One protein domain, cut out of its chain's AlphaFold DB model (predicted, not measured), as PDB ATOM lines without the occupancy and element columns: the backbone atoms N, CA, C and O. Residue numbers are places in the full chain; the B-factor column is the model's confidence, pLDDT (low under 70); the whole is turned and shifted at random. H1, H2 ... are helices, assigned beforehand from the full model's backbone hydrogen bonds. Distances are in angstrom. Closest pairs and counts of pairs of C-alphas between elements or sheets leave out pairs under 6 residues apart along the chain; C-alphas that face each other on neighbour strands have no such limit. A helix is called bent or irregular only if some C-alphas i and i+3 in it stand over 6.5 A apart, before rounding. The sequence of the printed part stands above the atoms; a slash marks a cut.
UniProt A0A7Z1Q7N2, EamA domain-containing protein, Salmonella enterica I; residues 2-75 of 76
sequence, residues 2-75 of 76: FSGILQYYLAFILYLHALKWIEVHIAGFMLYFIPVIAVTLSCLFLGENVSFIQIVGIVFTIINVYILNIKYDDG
ATOM      1  N   PHE A   2     135.866  32.498  -0.679       71.31
ATOM      2  CA  PHE A   2     135.513  33.792  -0.071       71.31
ATOM      3  C   PHE A   2     134.004  34.119  -0.107       71.31
ATOM      4  O   PHE A   2     133.469  34.634   0.870       71.31
ATOM      5  N   SER A   3     133.296  33.759  -1.189       80.81
ATOM      6  CA  SER A   3     131.859  34.048  -1.329       80.81
ATOM      7  C   SER A   3     130.995  33.360  -0.267       80.81
ATOM      8  O   SER A   3     130.137  34.009   0.312       80.81
ATOM      9  N   GLY A   4     131.253  32.086   0.048       79.88
ATOM     10  CA  GLY A   4     130.466  31.337   1.036       79.88
ATOM     11  C   GLY A   4     130.647  31.850   2.466       79.88
ATOM     12  O   GLY A   4     129.676  31.962   3.208       79.88
ATOM     13  N   ILE A   5     131.875  32.228   2.835       87.56
ATOM     14  CA  ILE A   5     132.169  32.811   4.153       87.56
ATOM     15  C   ILE A   5     131.488  34.176   4.289       87.56
ATOM     16  O   ILE A   5     130.835  34.439   5.297       87.56
ATOM     17  N   LEU A   6     131.590  35.021   3.257       90.00
ATOM     18  CA  LEU A   6     130.946  36.333   3.242       90.00
ATOM     19  C   LEU A   6     129.418  36.211   3.320       90.00
ATOM     20  O   LEU A   6     128.773  36.950   4.061       90.00
ATOM     21  N   GLN A   7     128.847  35.249   2.595       85.44
ATOM     22  CA  GLN A   7     127.410  35.000   2.564       85.44
ATOM     23  C   GLN A   7     126.890  34.498   3.919       85.44
ATOM     24  O   GLN A   7     125.867  34.987   4.395       85.44
ATOM     25  N   TYR A   8     127.619  33.592   4.578       85.56
ATOM     26  CA  TYR A   8     127.280  33.135   5.928       85.56
ATOM     27  C   TYR A   8     127.381  34.269   6.957       85.56
ATOM     28  O   TYR A   8     126.477  34.458   7.768       85.56
ATOM     29  N   TYR A   9     128.451  35.065   6.888       89.94
ATOM     30  CA  TYR A   9     128.665  36.199   7.784       89.94
ATOM     31  C   TYR A   9     127.550  37.251   7.672       89.94
ATOM     32  O   TYR A   9     126.999  37.684   8.685       89.94
ATOM     33  N   LEU A  10     127.159  37.610   6.445       89.19
ATOM     34  CA  LEU A  10     126.040  38.521   6.187       89.19
ATOM     35  C   LEU A  10     124.715  37.966   6.715       89.19
ATOM     36  O   LEU A  10     123.993  38.685   7.406       89.19
ATOM     37  N   ALA A  11     124.410  36.695   6.434       86.56
ATOM     38  CA  ALA A  11     123.187  36.053   6.908       86.56
ATOM     39  C   ALA A  11     123.103  36.051   8.443       86.56
ATOM     40  O   ALA A  11     122.048  36.341   9.004       86.56
ATOM     41  N   PHE A  12     124.223  35.794   9.123       86.38
ATOM     42  CA  PHE A  12     124.276  35.776  10.581       86.38
ATOM     43  C   PHE A  12     124.064  37.167  11.196       86.38
ATOM     44  O   PHE A  12     123.306  37.307  12.155       86.38
ATOM     45  N   ILE A  13     124.664  38.216  10.622       90.50
ATOM     46  CA  ILE A  13     124.430  39.596  11.078       90.50
ATOM     47  C   ILE A  13     122.972  40.007  10.862       90.50
ATOM     48  O   ILE A  13     122.367  40.592  11.760       90.50
ATOM     49  N   LEU A  14     122.394  39.685   9.704       85.88
ATOM     50  CA  LEU A  14     120.983  39.951   9.412       85.88
ATOM     51  C   LEU A  14     120.051  39.212  10.376       85.88
ATOM     52  O   LEU A  14     119.092  39.810  10.854       85.88
ATOM     53  N   TYR A  15     120.360  37.961  10.716       84.81
ATOM     54  CA  TYR A  15     119.607  37.185  11.699       84.81
ATOM     55  C   TYR A  15     119.666  37.811  13.099       84.81
ATOM     56  O   TYR A  15     118.627  38.033  13.722       84.81
ATOM     57  N   LEU A  16     120.863  38.180  13.571       87.19
ATOM     58  CA  LEU A  16     121.028  38.872  14.855       87.19
ATOM     59  C   LEU A  16     120.346  40.242  14.872       87.19
ATOM     60  O   LEU A  16     119.835  40.667  15.907       87.19
ATOM     61  N   HIS A  17     120.339  40.945  13.740       87.00
ATOM     62  CA  HIS A  17     119.607  42.194  13.605       87.00
ATOM     63  C   HIS A  17     118.099  41.948  13.672       87.00
ATOM     64  O   HIS A  17     117.419  42.625  14.434       87.00
ATOM     65  N   ALA A  18     117.579  40.963  12.938       83.06
ATOM     66  CA  ALA A  18     116.161  40.623  12.925       83.06
ATOM     67  C   ALA A  18     115.659  40.219  14.321       83.06
ATOM     68  O   ALA A  18     114.624  40.717  14.752       83.06
ATOM     69  N   LEU A  19     116.439  39.447  15.083       83.38
ATOM     70  CA  LEU A  19     116.136  39.079  16.475       83.38
ATOM     71  C   LEU A  19     115.922  40.271  17.426       83.38
ATOM     72  O   LEU A  19     115.338  40.094  18.490       83.38
ATOM     73  N   LYS A  20     116.381  41.480  17.079       83.31
ATOM     74  CA  LYS A  20     116.099  42.690  17.872       83.31
ATOM     75  C   LYS A  20     114.688  43.242  17.652       83.31
ATOM     76  O   LYS A  20     114.235  44.042  18.463       83.31
ATOM     77  N   TRP A  21     114.032  42.858  16.559       81.00
ATOM     78  CA  TRP A  21     112.754  43.421  16.109       81.00
ATOM     79  C   TRP A  21     111.614  42.399  16.070       81.00
ATOM     80  O   TRP A  21     110.455  42.797  16.131       81.00
ATOM     81  N   ILE A  22     111.923  41.105  15.970       83.06
ATOM     82  CA  ILE A  22     110.943  40.011  15.999       83.06
ATOM     83  C   ILE A  22     111.176  39.102  17.195       83.06
ATOM     84  O   ILE A  22     112.304  38.888  17.634       83.06
ATOM     85  N   GLU A  23     110.083  38.531  17.691       79.31
ATOM     86  CA  GLU A  23     110.145  37.561  18.771       79.31
ATOM     87  C   GLU A  23     110.885  36.286  18.350       79.31
ATOM     88  O   GLU A  23     110.758  35.797  17.223       79.31
ATOM     89  N   VAL A  24     111.642  35.722  19.294       75.94
ATOM     90  CA  VAL A  24     112.509  34.551  19.081       75.94
ATOM     91  C   VAL A  24     111.733  33.359  18.512       75.94
ATOM     92  O   VAL A  24     112.264  32.618  17.688       75.94
ATOM     93  N   HIS A  25     110.465  33.202  18.897       72.94
ATOM     94  CA  HIS A  25     109.610  32.119  18.419       72.94
ATOM     95  C   HIS A  25     109.278  32.252  16.916       72.94
ATOM     96  O   HIS A  25     109.318  31.263  16.186       72.94
ATOM     97  N   ILE A  26     109.056  33.475  16.417       78.31
ATOM     98  CA  ILE A  26     108.829  33.753  14.987       78.31
ATOM     99  C   ILE A  26     110.127  33.554  14.199       78.31
ATOM    100  O   ILE A  26     110.124  32.949  13.127       78.31
ATOM    101  N   ALA A  27     111.253  34.028  14.740       79.38
ATOM    102  CA  ALA A  27     112.558  33.860  14.107       79.38
ATOM    103  C   ALA A  27     112.928  32.373  13.958       79.38
ATOM    104  O   ALA A  27     113.363  31.956  12.885       79.38
ATOM    105  N   GLY A  28     112.690  31.562  14.997       78.00
ATOM    106  CA  GLY A  28     112.860  30.109  14.950       78.00
ATOM    107  C   GLY A  28     111.957  29.445  13.910       78.00
ATOM    108  O   GLY A  28     112.425  28.605  13.142       78.00
ATOM    109  N   PHE A  29     110.703  29.890  13.803       77.44
ATOM    110  CA  PHE A  29     109.776  29.392  12.788       77.44
ATOM    111  C   PHE A  29     110.280  29.633  11.353       77.44
ATOM    112  O   PHE A  29     110.234  28.734  10.511       77.44
ATOM    113  N   MET A  30     110.840  30.815  11.074       78.81
ATOM    114  CA  MET A  30     111.407  31.131   9.756       78.81
ATOM    115  C   MET A  30     112.621  30.260   9.400       78.81
ATOM    116  O   MET A  30     112.836  29.974   8.218       78.81
ATOM    117  N   LEU A  31     113.393  29.789  10.387       79.56
ATOM    118  CA  LEU A  31     114.517  28.881  10.135       79.56
ATOM    119  C   LEU A  31     114.055  27.534   9.555       79.56
ATOM    120  O   LEU A  31     114.767  26.964   8.729       79.56
ATOM    121  N   TYR A  32     112.854  27.058   9.900       75.69
ATOM    122  CA  TYR A  32     112.294  25.833   9.310       75.69
ATOM    123  C   TYR A  32     111.946  25.984   7.824       75.69
ATOM    124  O   TYR A  32     111.946  24.995   7.091       75.69
ATOM    125  N   PHE A  33     111.712  27.209   7.347       75.81
ATOM    126  CA  PHE A  33     111.461  27.482   5.928       75.81
ATOM    127  C   PHE A  33     112.736  27.567   5.087       75.81
ATOM    128  O   PHE A  33     112.667  27.373   3.874       75.81
ATOM    129  N   ILE A  34     113.901  27.809   5.699       82.69
ATOM    130  CA  ILE A  34     115.194  27.853   4.995       82.69
ATOM    131  C   ILE A  34     115.418  26.613   4.117       82.69
ATOM    132  O   ILE A  34     115.680  26.795   2.928       82.69
ATOM    133  N   PRO A  35     115.311  25.370   4.624       76.50
ATOM    134  CA  PRO A  35     115.512  24.180   3.799       76.50
ATOM    135  C   PRO A  35     114.466  24.036   2.686       76.50
ATOM    136  O   PRO A  35     114.822  23.611   1.591       76.50
ATOM    137  N   VAL A  36     113.210  24.439   2.916       78.31
ATOM    138  CA  VAL A  36     112.164  24.435   1.878       78.31
ATOM    139  C   VAL A  36     112.557  25.372   0.736       78.31
ATOM    140  O   VAL A  36     112.638  24.944  -0.413       78.31
ATOM    141  N   ILE A  37     112.891  26.624   1.058       81.38
ATOM    142  CA  ILE A  37     113.299  27.631   0.072       81.38
ATOM    143  C   ILE A  37     114.604  27.222  -0.622       81.38
ATOM    144  O   ILE A  37     114.718  27.372  -1.837       81.38
ATOM    145  N   ALA A  38     115.572  26.671   0.112       81.44
ATOM    146  CA  ALA A  38     116.833  26.197  -0.447       81.44
ATOM    147  C   ALA A  38     116.626  25.057  -1.456       81.44
ATOM    148  O   ALA A  38     117.240  25.075  -2.520       81.44
ATOM    149  N   VAL A  39     115.739  24.097  -1.167       76.44
ATOM    150  CA  VAL A  39     115.387  23.012  -2.099       76.44
ATOM    151  C   VAL A  39     114.636  23.554  -3.313       76.44
ATOM    152  O   VAL A  39     114.971  23.193  -4.441       76.44
ATOM    153  N   THR A  40     113.662  24.446  -3.113       80.00
ATOM    154  CA  THR A  40     112.912  25.069  -4.212       80.00
ATOM    155  C   THR A  40     113.831  25.861  -5.143       80.00
ATOM    156  O   THR A  40     113.763  25.689  -6.360       80.00
ATOM    157  N   LEU A  41     114.727  26.684  -4.588       79.38
ATOM    158  CA  LEU A  41     115.708  27.448  -5.360       79.38
ATOM    159  C   LEU A  41     116.728  26.540  -6.047       79.38
ATOM    160  O   LEU A  41     117.034  26.781  -7.209       79.38
ATOM    161  N   SER A  42     117.204  25.484  -5.380       75.38
ATOM    162  CA  SER A  42     118.057  24.470  -6.015       75.38
ATOM    163  C   SER A  42     117.361  23.825  -7.209       75.38
ATOM    164  O   SER A  42     117.962  23.720  -8.269       75.38
ATOM    165  N   CYS A  43     116.090  23.443  -7.087       72.50
ATOM    166  CA  CYS A  43     115.341  22.853  -8.198       72.50
ATOM    167  C   CYS A  43     115.186  23.834  -9.378       72.50
ATOM    168  O   CYS A  43     115.341  23.444 -10.532       72.50
ATOM    169  N   LEU A  44     114.937  25.119  -9.092       78.06
ATOM    170  CA  LEU A  44     114.761  26.168 -10.104       78.06
ATOM    171  C   LEU A  44     116.060  26.579 -10.808       78.06
ATOM    172  O   LEU A  44     116.045  26.812 -12.014       78.06
ATOM    173  N   PHE A  45     117.168  26.710 -10.076       74.62
ATOM    174  CA  PHE A  45     118.429  27.216 -10.629       74.62
ATOM    175  C   PHE A  45     119.283  26.141 -11.290       74.62
ATOM    176  O   PHE A  45     120.098  26.475 -12.147       74.62
ATOM    177  N   LEU A  46     119.154  24.877 -10.875       68.94
ATOM    178  CA  LEU A  46     120.173  23.891 -11.213       68.94
ATOM    179  C   LEU A  46     120.098  23.407 -12.659       68.94
ATOM    180  O   LEU A  46     121.136  23.018 -13.165       68.94
ATOM    181  N   GLY A  47     118.944  23.485 -13.336       65.94
ATOM    182  CA  GLY A  47     118.817  23.428 -14.808       65.94
ATOM    183  C   GLY A  47     119.443  22.234 -15.560       65.94
ATOM    184  O   GLY A  47     119.353  22.178 -16.784       65.94
ATOM    185  N   GLU A  48     120.062  21.282 -14.866       53.38
ATOM    186  CA  GLU A  48     120.866  20.184 -15.398       53.38
ATOM    187  C   GLU A  48     120.265  18.828 -15.006       53.38
ATOM    188  O   GLU A  48     119.437  18.736 -14.097       53.38
ATOM    189  N   ASN A  49     120.678  17.759 -15.704       63.62
ATOM    190  CA  ASN A  49     120.271  16.382 -15.401       63.62
ATOM    191  C   ASN A  49     120.607  16.057 -13.939       63.62
ATOM    192  O   ASN A  49     121.757  15.777 -13.600       63.62
ATOM    193  N   VAL A  50     119.586  16.118 -13.083       67.62
ATOM    194  CA  VAL A  50     119.692  15.931 -11.639       67.62
ATOM    195  C   VAL A  50     120.347  14.580 -11.372       67.62
ATOM    196  O   VAL A  50     119.777  13.524 -11.651       67.62
ATOM    197  N   SER A  51     121.577  14.612 -10.860       75.19
ATOM    198  CA  SER A  51     122.316  13.391 -10.545       75.19
ATOM    199  C   SER A  51     121.596  12.628  -9.435       75.19
ATOM    200  O   SER A  51     121.002  13.228  -8.538       75.19
ATOM    201  N   PHE A  52     121.684  11.297  -9.446       74.94
ATOM    202  CA  PHE A  52     121.028  10.432  -8.458       74.94
ATOM    203  C   PHE A  52     121.352  10.843  -7.007       74.94
ATOM    204  O   PHE A  52     120.492  10.797  -6.131       74.94
ATOM    205  N   ILE A  53     122.569  11.351  -6.769       75.25
ATOM    206  CA  ILE A  53     123.004  11.890  -5.470       75.25
ATOM    207  C   ILE A  53     122.188  13.123  -5.034       75.25
ATOM    208  O   ILE A  53     121.873  13.266  -3.853       75.25
ATOM    209  N   GLN A  54     121.822  14.009  -5.965       73.25
ATOM    210  CA  GLN A  54     121.034  15.208  -5.665       73.25
ATOM    211  C   GLN A  54     119.587  14.849  -5.342       73.25
ATOM    212  O   GLN A  54     119.017  15.432  -4.424       73.25
ATOM    213  N   ILE A  55     119.018  13.849  -6.021       78.31
ATOM    214  CA  ILE A  55     117.672  13.342  -5.716       78.31
ATOM    215  C   ILE A  55     117.625  12.809  -4.282       78.31
ATOM    216  O   ILE A  55     116.730  13.173  -3.520       78.31
ATOM    217  N   VAL A  56     118.622  12.012  -3.882       82.00
ATOM    218  CA  VAL A  56     118.721  11.516  -2.501       82.00
ATOM    219  C   VAL A  56     118.842  12.680  -1.515       82.00
ATOM    220  O   VAL A  56     118.128  12.698  -0.516       82.00
ATOM    221  N   GLY A  57     119.671  13.687  -1.810       78.62
ATOM    222  CA  GLY A  57     119.813  14.888  -0.976       78.62
ATOM    223  C   GLY A  57     118.512  15.685  -0.811       78.62
ATOM    224  O   GLY A  57     118.190  16.118   0.298       78.62
ATOM    225  N   ILE A  58     117.731  15.829  -1.883       77.00
ATOM    226  CA  ILE A  58     116.417  16.488  -1.861       77.00
ATOM    227  C   ILE A  58     115.441  15.701  -0.982       77.00
ATOM    228  O   ILE A  58     114.838  16.279  -0.078       77.00
ATOM    229  N   VAL A  59     115.330  14.384  -1.186       83.50
ATOM    230  CA  VAL A  59     114.448  13.515  -0.386       83.50
ATOM    231  C   VAL A  59     114.830  13.572   1.092       83.50
ATOM    232  O   VAL A  59     113.965  13.741   1.949       83.50
ATOM    233  N   PHE A  60     116.126  13.512   1.399       81.12
ATOM    234  CA  PHE A  60     116.614  13.568   2.774       81.12
ATOM    235  C   PHE A  60     116.317  14.916   3.437       81.12
ATOM    236  O   PHE A  60     115.937  14.956   4.605       81.12
ATOM    237  N   THR A  61     116.434  16.013   2.686       79.69
ATOM    238  CA  THR A  61     116.111  17.359   3.177       79.69
ATOM    239  C   THR A  61     114.616  17.490   3.462       79.69
ATOM    240  O   THR A  61     114.252  17.955   4.539       79.69
ATOM    241  N   ILE A  62     113.749  17.015   2.562       80.19
ATOM    242  CA  ILE A  62     112.290  17.011   2.764       80.19
ATOM    243  C   ILE A  62     111.909  16.200   4.011       80.19
ATOM    244  O   ILE A  62     111.130  16.681   4.832       80.19
ATOM    245  N   ILE A  63     112.492  15.010   4.197       84.56
ATOM    246  CA  ILE A  63     112.247  14.173   5.384       84.56
ATOM    247  C   ILE A  63     112.669  14.903   6.663       84.56
ATOM    248  O   ILE A  63     111.935  14.901   7.648       84.56
ATOM    249  N   ASN A  64     113.833  15.554   6.650       80.56
ATOM    250  CA  ASN A  64     114.333  16.291   7.808       80.56
ATOM    251  C   ASN A  64     113.386  17.435   8.197       80.56
ATOM    252  O   ASN A  64     113.014  17.568   9.360       80.56
ATOM    253  N   VAL A  65     112.934  18.213   7.207       74.69
ATOM    254  CA  VAL A  65     111.962  19.293   7.419       74.69
ATOM    255  C   VAL A  65     110.648  18.755   7.964       74.69
ATOM    256  O   VAL A  65     110.114  19.323   8.909       74.69
ATOM    257  N   TYR A  66     110.149  17.651   7.412       80.44
ATOM    258  CA  TYR A  66     108.910  17.026   7.867       80.44
ATOM    259  C   TYR A  66     108.990  16.591   9.339       80.44
ATOM    260  O   TYR A  66     108.093  16.891  10.125       80.44
ATOM    261  N   ILE A  67     110.099  15.962   9.738       82.12
ATOM    262  CA  ILE A  67     110.341  15.551  11.130       82.12
ATOM    263  C   ILE A  67     110.413  16.767  12.063       82.12
ATOM    264  O   ILE A  67     109.854  16.741  13.158       82.12
ATOM    265  N   LEU A  68     111.098  17.831  11.643       73.38
ATOM    266  CA  LEU A  68     111.218  19.056  12.433       73.38
ATOM    267  C   LEU A  68     109.882  19.789  12.569       73.38
ATOM    268  O   LEU A  68     109.597  20.322  13.637       73.38
ATOM    269  N   ASN A  69     109.072  19.794  11.511       70.81
ATOM    270  CA  ASN A  69     107.757  20.419  11.510       70.81
ATOM    271  C   ASN A  69     106.784  19.684  12.445       70.81
ATOM    272  O   ASN A  69     106.165  20.336  13.277       70.81
ATOM    273  N   ILE A  70     106.746  18.344  12.403       74.94
ATOM    274  CA  ILE A  70     105.955  17.532  13.349       74.94
ATOM    275  C   ILE A  70     106.386  17.784  14.792       74.94
ATOM    276  O   ILE A  70     105.561  18.036  15.659       74.94
ATOM    277  N   LYS A  71     107.695  17.771  15.061       65.06
ATOM    278  CA  LYS A  71     108.191  17.943  16.429       65.06
ATOM    279  C   LYS A  71     107.919  19.338  17.003       65.06
ATOM    280  O   LYS A  71     107.952  19.512  18.217       65.06
ATOM    281  N   TYR A  72     107.704  20.326  16.139       62.03
ATOM    282  CA  TYR A  72     107.298  21.665  16.545       62.03
ATOM    283  C   TYR A  72     105.792  21.738  16.846       62.03
ATOM    284  O   TYR A  72     105.407  22.449  17.767       62.03
ATOM    285  N   ASP A  73     104.967  20.977  16.119       59.88
ATOM    286  CA  ASP A  73     103.512  20.879  16.331       59.88
ATOM    287  C   ASP A  73     103.163  20.114  17.624       59.88
ATOM    288  O   ASP A  73     102.298  20.538  18.385       59.88
ATOM    289  N   ASP A  74     103.922  19.062  17.954       56.81
ATOM    290  CA  ASP A  74     103.760  18.260  19.185       56.81
ATOM    291  C   ASP A  74     104.248  18.966  20.475       56.81
ATOM    292  O   ASP A  74     104.180  18.402  21.570       56.81
ATOM    293  N   GLY A  75     104.810  20.174  20.362       51.53
ATOM    294  CA  GLY A  75     105.364  20.950  21.477       51.53
ATOM    295  C   GLY A  75     104.392  21.930  22.142       51.53
ATOM    296  O   GLY A  75     104.835  22.708  22.992       51.53
TER     297      GLY A  75
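AT A GLANCE: This is residues 2 to 75 of the 76 residues of the protein "EamA domain-containing protein" of Salmonella enterica I (UniProt A0A7Z1Q7N2). Three helices make a loose, flat zigzag: the bent helix H2 runs between the other two, H3 folds back along one side of it as a helical hairpin, and H1 stands on its other side, nearing H2 only by its last residues. Residues 2 to 14 of H1 stick out from the hairpin, and two more stretches stand free where the chain turns: residues 20 to 26, of which 24 to 26 belong to H2, between H1 and H2, and residues 44 to 53, of which 44 to 46 belong to H2, between H2 and H3. The printed part has 74 residues with three named helices, in the order H1, H2, H3, and no named strand; the class is all helix. The whole is loose, with a radius of gyration of the C-alphas of 15.0 A, and spans 43 by 39 by 17 A.

IN THESE COORDINATES: H2, residues 24 to 46, was assigned as one helix by its hydrogen bonds, but it is bent: C-alphas 32 and 35 are 6.6 A apart. Its arms are H2a, residues 24 to 32, 13.1 A long, and H2b, residues 35 to 46, 15.7 A long. H2a begins with C-alpha 24 at (112.509, 34.551, 19.081). H3, residues 52 to 73, measures 32.1 A from first to last C-alpha and ends with C-alpha 73 at (103.512, 20.879, 16.331). H1, residues 2 to 18, measures 24.3 A and begins with C-alpha 2 at (135.513, 33.792, -0.071).

HOW THE PARTS SIT: The lines of H2a and H2b stand at a steep tilt of 36 degrees, only just more than shallow. H2b and H3 form a helical hairpin and touch, with residues 35 to 39 of H2b and 58 to 65 of H3 alone. Their closest C-alphas, those of Val 39 and Ile 58, are 6.6 A apart, and they run opposite ways at a shallow tilt of 23 degrees. H2a and H3 only just touch, with 3 pairs of C-alphas within 8 A, and H3 does so with residues 65 to 69 alone. The closest C-alphas there are those of Tyr 32 and Val 65, 6.8 A apart; the two run opposite ways at a shallow tilt of 28 degrees. H1 and H2a are close but not clearly touching: their closest C-alphas, those of Ala 18 and Ala 27, are 7.8 A apart. They run opposite ways at a shallow tilt of 34.5 degrees, only just short of steep. H1 is apart from H2b and from H3. Every O i to N i+4 pair is within hydrogen-bond range in H1, H2b and H3, and 4 of 5 are in H2a.

THE WHOLE: The two C-alphas farthest apart, those of Lys 20 and Asn 49, are 42.6 A from each other. The printed part has no cut, and both links, H1 to H2 and H2 to H3, are tight, with 5 residues each. The mean pLDDT of the printed part is 77.6; residues 46 to 50 and 71 to 75 are under 70.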